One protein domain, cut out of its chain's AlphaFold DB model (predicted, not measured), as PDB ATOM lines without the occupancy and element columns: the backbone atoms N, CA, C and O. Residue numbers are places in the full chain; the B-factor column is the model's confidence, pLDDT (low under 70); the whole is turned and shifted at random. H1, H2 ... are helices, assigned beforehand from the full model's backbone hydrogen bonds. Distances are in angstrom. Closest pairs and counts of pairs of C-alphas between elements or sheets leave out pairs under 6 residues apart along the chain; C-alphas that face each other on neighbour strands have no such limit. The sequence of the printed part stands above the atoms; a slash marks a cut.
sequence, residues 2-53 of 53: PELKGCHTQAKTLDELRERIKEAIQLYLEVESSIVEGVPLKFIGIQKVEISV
ATOM      1  N   PRO A   2     114.836 106.812  89.734       67.31
ATOM      2  CA  PRO A   2     114.342 108.193  89.831       67.31
ATOM      3  C   PRO A   2     113.343 108.563  88.726       67.31
ATOM      4  O   PRO A   2     112.462 109.389  88.937       67.31
ATOM      5  N   GLU A   3     113.480 107.923  87.565       72.81
ATOM      6  CA  GLU A   3     112.700 108.196  86.353       72.81
ATOM      7  C   GLU A   3     111.319 107.523  86.375       72.81
ATOM      8  O   GLU A   3     110.402 107.974  85.697       72.81
ATOM      9  N   LEU A   4     111.150 106.481  87.199       80.25
ATOM     10  CA  LEU A   4     109.898 105.744  87.372       80.25
ATOM     11  C   LEU A   4     109.384 105.986  88.792       80.25
ATOM     12  O   LEU A   4     109.847 105.358  89.752       80.25
ATOM     13  N   LYS A   5     108.455 106.938  88.944       80.56
ATOM     14  CA  LYS A   5     107.910 107.315  90.258       80.56
ATOM     15  C   LYS A   5     107.391 106.084  91.005       80.56
ATOM     16  O   LYS A   5     106.638 105.290  90.459       80.56
ATOM     17  N   GLY A   6     107.797 105.944  92.267       82.69
ATOM     18  CA  GLY A   6     107.384 104.835  93.134       82.69
ATOM     19  C   GLY A   6     108.065 103.492  92.841       82.69
ATOM     20  O   GLY A   6     107.893 102.553  93.613       82.69
ATOM     21  N   CYS A   7     108.880 103.385  91.788       87.81
ATOM     22  CA  CYS A   7     109.571 102.145  91.454       87.81
ATOM     23  C   CYS A   7     110.879 102.024  92.250       87.81
ATOM     24  O   CYS A   7     111.913 102.613  91.905       87.81
ATOM     25  N   HIS A   8     110.840 101.250  93.331       90.25
ATOM     26  CA  HIS A   8     111.997 100.902  94.152       90.25
ATOM     27  C   HIS A   8     112.214  99.389  94.109       90.25
ATOM     28  O   HIS A   8     111.299  98.622  94.386       90.25
ATOM     29  N   THR A   9     113.433  98.961  93.782       91.50
ATOM     30  CA  THR A   9     113.820  97.547  93.736       91.50
ATOM     31  C   THR A   9     115.014  97.305  94.653       91.50
ATOM     32  O   THR A   9     115.867  98.175  94.838       91.50
ATOM     33  N   GLN A  10     115.047  96.131  95.275       93.88
ATOM     34  CA  GLN A  10     116.084  95.703  96.214       93.88
ATOM     35  C   GLN A  10     116.348  94.212  95.998       93.88
ATOM     36  O   GLN A  10     115.430  93.474  95.638       93.88
ATOM     37  N   ALA A  11     117.587  93.770  96.207       96.69
ATOM     38  CA  ALA A  11     117.984  92.371  96.064       96.69
ATOM     39  C   ALA A  11     119.279  92.083  96.836       96.69
ATOM     40  O   ALA A  11     119.990  93.016  97.214       96.69
ATOM     41  N   LYS A  12     119.602  90.801  97.052       96.88
ATOM     42  CA  LYS A  12     120.834  90.397  97.755       96.88
ATOM     43  C   LYS A  12     122.061  90.386  96.846       96.88
ATOM     44  O   LYS A  12     123.178  90.545  97.337       96.88
ATOM     45  N   THR A  13     121.869  90.191  95.544       98.12
ATOM     46  CA  THR A  13     122.939  90.176  94.539       98.12
ATOM     47  C   THR A  13     122.618  91.118  93.383       98.12
ATOM     48  O   THR A  13     121.466  91.500  93.170       98.12
ATOM     49  N   LEU A  14     123.644  91.501  92.617       97.25
ATOM     50  CA  LEU A  14     123.456  92.346  91.435       97.25
ATOM     51  C   LEU A  14     122.653  91.649  90.334       97.25
ATOM     52  O   LEU A  14     121.930  92.320  89.606       97.25
ATOM     53  N   ASP A  15     122.761  90.329  90.214       96.62
ATOM     54  CA  ASP A  15     122.027  89.579  89.195       96.62
ATOM     55  C   ASP A  15     120.538  89.502  89.533       96.62
ATOM     56  O   ASP A  15     119.706  89.852  88.699       96.62
ATOM     57  N   GLU A  16     120.206  89.219  90.795       97.69
ATOM     58  CA  GLU A  16     118.825  89.267  91.289       97.69
ATOM     59  C   GLU A  16     118.246  90.691  91.171       97.69
ATOM     60  O   GLU A  16     117.087  90.883  90.798       97.69
ATOM     61  N   LEU A  17     119.060  91.721  91.435       95.81
ATOM     62  CA  LEU A  17     118.638  93.113  91.276       95.81
ATOM     63  C   LEU A  17     118.289  93.433  89.819       95.81
ATOM     64  O   LEU A  17     117.297  94.115  89.566       95.81
ATOM     65  N   ARG A  18     119.088  92.950  88.860       94.69
ATOM     66  CA  ARG A  18     118.852  93.171  87.425       94.69
ATOM     67  C   ARG A  18     117.550  92.536  86.959       94.69
ATOM     68  O   ARG A  18     116.836  93.168  86.185       94.69
ATOM     69  N   GLU A  19     117.250  91.325  87.414       96.88
ATOM     70  CA  GLU A  19     115.988  90.648  87.095       96.88
ATOM     71  C   GLU A  19     114.792  91.430  87.648       96.88
ATOM     72  O   GLU A  19     113.928  91.852  86.882       96.88
ATOM     73  N   ARG A  20     114.814  91.767  88.944       95.31
ATOM     74  CA  ARG A  20     113.743  92.541  89.596       95.31
ATOM     75  C   ARG A  20     113.531  93.923  88.980       95.31
ATOM     76  O   ARG A  20     112.400  94.393  88.906       95.31
ATOM     77  N   ILE A  21     114.602  94.596  88.547       93.75
ATOM     78  CA  ILE A  21     114.499  95.878  87.833       93.75
ATOM     79  C   ILE A  21     113.695  95.705  86.541       93.75
ATOM     80  O   ILE A  21     112.802  96.508  86.290       93.75
ATOM     81  N   LYS A  22     113.973  94.671  85.738       93.62
ATOM     82  CA  LYS A  22     113.250  94.433  84.478       93.62
ATOM     83  C   LYS A  22     111.766  94.169  84.717       93.62
ATOM     84  O   LYS A  22     110.941  94.788  84.054       93.62
ATOM     85  N   GLU A  23     111.441  93.313  85.684       93.12
ATOM     86  CA  GLU A  23     110.052  92.997  86.046       93.12
ATOM     87  C   GLU A  23     109.294  94.238  86.526       93.12
ATOM     88  O   GLU A  23     108.182  94.503  86.075       93.12
ATOM     89  N   ALA A  24     109.908  95.041  87.400       92.12
ATOM     90  CA  ALA A  24     109.281  96.250  87.923       92.12
ATOM     91  C   ALA A  24     109.071  97.322  86.841       92.12
ATOM     92  O   ALA A  24     108.049  98.006  86.857       92.12
ATOM     93  N   ILE A  25     110.008  97.464  85.894       89.62
ATOM     94  CA  ILE A  25     109.837  98.339  84.725       89.62
ATOM     95  C   ILE A  25     108.678  97.833  83.867       89.62
ATOM     96  O   ILE A  25     107.812  98.622  83.507       89.62
ATOM     97  N   GLN A  26     108.645  96.536  83.552       90.44
ATOM     98  CA  GLN A  26     107.595  95.961  82.715       90.44
ATOM     99  C   GLN A  26     106.213  96.170  83.344       90.44
ATOM    100  O   GLN A  26     105.321  96.693  82.684       90.44
ATOM    101  N   LEU A  27     106.067  95.864  84.635       89.19
ATOM    102  CA  LEU A  27     104.820  96.073  85.368       89.19
ATOM    103  C   LEU A  27     104.402  97.550  85.385       89.19
ATOM    104  O   LEU A  27     103.232  97.866  85.187       89.19
ATOM    105  N   TYR A  28     105.355  98.463  85.599       86.75
ATOM    106  CA  TYR A  28     105.089  99.900  85.552       86.75
ATOM    107  C   TYR A  28     104.557 100.325  84.178       86.75
ATOM    108  O   TYR A  28     103.579 101.057  84.105       86.75
ATOM    109  N   LEU A  29     105.165  99.840  83.092       84.75
ATOM    110  CA  LEU A  29     104.752 100.156  81.724       84.75
ATOM    111  C   LEU A  29     103.404  99.528  81.342       84.75
ATOM    112  O   LEU A  29     102.659 100.139  80.584       84.75
ATOM    113  N   GLU A  30     103.078  98.338  81.852       84.62
ATOM    114  CA  GLU A  30     101.774  97.701  81.630       84.62
ATOM    115  C   GLU A  30     100.640  98.526  82.261       84.62
ATOM    116  O   GLU A  30      99.623  98.789  81.613       84.62
ATOM    117  N   VAL A  31     100.839  98.985  83.501       84.12
ATOM    118  CA  VAL A  31      99.850  99.774  84.254       84.12
ATOM    119  C   VAL A  31      99.754 101.209  83.733       84.12
ATOM    120  O   VAL A  31      98.657 101.713  83.517       84.12
ATOM    121  N   GLU A  32     100.894 101.857  83.497       76.50
ATOM    122  CA  GLU A  32     100.983 103.263  83.083       76.50
ATOM    123  C   GLU A  32     101.053 103.428  81.556       76.50
ATOM    124  O   GLU A  32     101.479 104.469  81.052       76.50
ATOM    125  N   SER A  33     100.643 102.410  80.792       65.81
ATOM    126  CA  SER A  33     100.724 102.367  79.321       65.81
ATOM    127  C   SER A  33     100.111 103.598  78.638       65.81
ATOM    128  O   SER A  33     100.670 104.108  77.670       65.81
ATOM    129  N   SER A  34      99.038 104.158  79.203       63.38
ATOM    130  CA  SER A  34      98.395 105.391  78.722       63.38
ATOM    131  C   SER A  34      99.146 106.682  79.090       63.38
ATOM    132  O   SER A  34      98.968 107.700  78.424       63.38
ATOM    133  N   ILE A  35     100.020 106.665  80.103       60.62
ATOM    134  CA  ILE A  35     100.944 107.772  80.402       60.62
ATOM    135  C   ILE A  35     102.140 107.727  79.448       60.62
ATOM    136  O   ILE A  35     102.585 108.771  78.972       60.62
ATOM    137  N   VAL A  36     102.652 106.530  79.146       58.53
ATOM    138  CA  VAL A  36     103.870 106.340  78.341       58.53
ATOM    139  C   VAL A  36     103.674 106.737  76.878       58.53
ATOM    140  O   VAL A  36     104.592 107.303  76.288       58.53
ATOM    141  N   GLU A  37     102.479 106.546  76.313       61.50
ATOM    142  CA  GLU A  37     102.141 107.012  74.956       61.50
ATOM    143  C   GLU A  37     102.322 108.533  74.767       61.50
ATOM    144  O   GLU A  37     102.542 108.994  73.647       61.50
ATOM    145  N   GLY A  38     102.287 109.318  75.854       62.38
ATOM    146  CA  GLY A  38     102.490 110.770  75.846       62.38
ATOM    147  C   GLY A  38     103.884 111.244  76.274       62.38
ATOM    148  O   GLY A  38     104.145 112.450  76.226       62.38
ATOM    149  N   VAL A  39     104.785 110.352  76.709       69.38
ATOM    150  CA  VAL A  39     106.132 110.750  77.149       69.38
ATOM    151  C   VAL A  39     107.033 110.923  75.923       69.38
ATOM    152  O   VAL A  39     107.299 109.950  75.216       69.38
ATOM    153  N   PRO A  40     107.555 112.133  75.652       71.25
ATOM    154  CA  PRO A  40     108.448 112.334  74.524       71.25
ATOM    155  C   PRO A  40     109.743 111.550  74.750       71.25
ATOM    156  O   PRO A  40     110.453 111.764  75.736       71.25
ATOM    157  N   LEU A  41     110.069 110.655  73.816       76.62
ATOM    158  CA  LEU A  41     111.352 109.962  73.813       76.62
ATOM    159  C   LEU A  41     112.480 110.997  73.744       76.62
ATOM    160  O   LEU A  41     112.602 111.755  72.779       76.62
ATOM    161  N   LYS A  42     113.321 111.025  74.778       80.56
ATOM    162  CA  LYS A  42     114.504 111.880  74.812       80.56
ATOM    163  C   LYS A  42     115.651 111.164  74.110       80.56
ATOM    164  O   LYS A  42     116.172 110.172  74.611       80.56
ATOM    165  N   PHE A  43     116.074 111.691  72.967       86.19
ATOM    166  CA  PHE A  43     117.310 111.254  72.330       86.19
ATOM    167  C   PHE A  43     118.508 111.547  73.250       86.19
ATOM    168  O   PHE A  43     118.700 112.691  73.668       86.19
ATOM    169  N   ILE A  44     119.294 110.517  73.579       90.06
ATOM    170  CA  ILE A  44     120.471 110.636  74.459       90.06
ATOM    171  C   ILE A  44     121.778 110.686  73.654       90.06
ATOM    172  O   ILE A  44     122.689 111.421  74.026       90.06
ATOM    173  N   GLY A  45     121.876 109.958  72.535       90.06
ATOM    174  CA  GLY A  45     123.062 109.968  71.677       90.06
ATOM    175  C   GLY A  45     123.169 108.756  70.751       90.06
ATOM    176  O   GLY A  45     122.389 107.811  70.845       90.06
ATOM    177  N   ILE A  46     124.162 108.791  69.860       90.81
ATOM    178  CA  ILE A  46     124.575 107.675  68.996       90.81
ATOM    179  C   ILE A  46     126.047 107.376  69.293       90.81
ATOM    180  O   ILE A  46     126.853 108.300  69.384       90.81
ATOM    181  N   GLN A  47     126.406 106.094  69.399       92.38
ATOM    182  CA  GLN A  47     127.795 105.644  69.483       92.38
ATOM    183  C   GLN A  47     128.151 104.858  68.221       92.38
ATOM    184  O   GLN A  47     127.525 103.845  67.917       92.38
ATOM    185  N   LYS A  48     129.162 105.327  67.488       87.81
ATOM    186  CA  LYS A  48     129.702 104.633  66.316       87.81
ATOM    187  C   LYS A  48     130.946 103.855  66.742       87.81
ATOM    188  O   LYS A  48     131.826 104.428  67.377       87.81
ATOM    189  N   VAL A  49     130.997 102.568  66.419       89.69
ATOM    190  CA  VAL A  49     132.126 101.683  66.738       89.69
ATOM    191  C   VAL A  49     132.628 101.072  65.436       89.69
ATOM    192  O   VAL A  49     131.840 100.507  64.681       89.69
ATOM    193  N   GLU A  50     133.924 101.209  65.173       78.00
ATOM    194  CA  GLU A  50     134.615 100.564  64.055       78.00
ATOM    195  C   GLU A  50     135.443  99.390  64.578       78.00
ATOM    196  O   GLU A  50     136.089  99.490  65.621       78.00
ATOM    197  N   ILE A  51     135.410  98.273  63.851       71.06
ATOM    198  CA  ILE A  51     136.184  97.068  64.154       71.06
ATOM    199  C   ILE A  51     137.101  96.818  62.960       71.06
ATOM    200  O   ILE A  51     136.633  96.742  61.826       71.06
ATOM    201  N   SER A  52     138.399  96.704  63.225       66.50
ATOM    202  CA  SER A  52     139.398  96.262  62.248       66.50
ATOM    203  C   SER A  52     139.724  94.792  62.506       66.50
ATOM    204  O   SER A  52     139.849  94.401  63.668       66.50
ATOM    205  N   VAL A  53     139.818  94.005  61.433       71.38
ATOM    206  CA  VAL A  53     140.264  92.601  61.457       71.38
ATOM    207  C   VAL A  53     141.776  92.546  61.309       71.38
ATOM    208  O   VAL A  53     142.291  93.309  60.460       71.38
TER     209      VAL A  53
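This is residues 2 to 53 of the 53 residues of the protein "Type II toxin-antitoxin system HicB family antitoxin" of Methanophagales archaeon (UniProt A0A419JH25). What is the shape? The unnamed stretch 2 to 13 runs beside one long helix, H1, which folds back along it; past the short H2, residues 38 to 53 stick out as a long free tail. What is it made of? The 52 printed residues hold two named helices, H1 then H2, and no named strand; the class is all helix, with 22 residues in named elements, under half. How spread is it? It is extended, with a radius of gyration of the C-alphas of 15.9 A, and flat, spanning 45 by 35 by 17 A.

Where is H1? It holds residues 14 to 31, 25.8 A long, from C-alpha 14 at (123.456, 92.346, 91.435). Where is H2? It holds residues 33 to 36, 5.2 A long, and ends at C-alpha 36 at (103.870, 106.340, 78.341).

Do H1 and H2 touch? They are close but not clearly touching; their closest C-alphas, of Leu 29 and Val 36, are 7.1 A apart. What of their backbones? In H1 every O i to N i+4 pair is within hydrogen-bond range; H2 is too short for such a pair, and its 1 O i to N i+3 pair is within range.

How large is it? The C-alphas farthest apart, of Gly 6 and Val 53, are 47.3 A apart. Is it continuous? The printed part has no cut, and the link from H1 to H2 is tight. Where is confidence low? The pLDDT is under 70 at residue 2, residues 33 to 39 and residue 52.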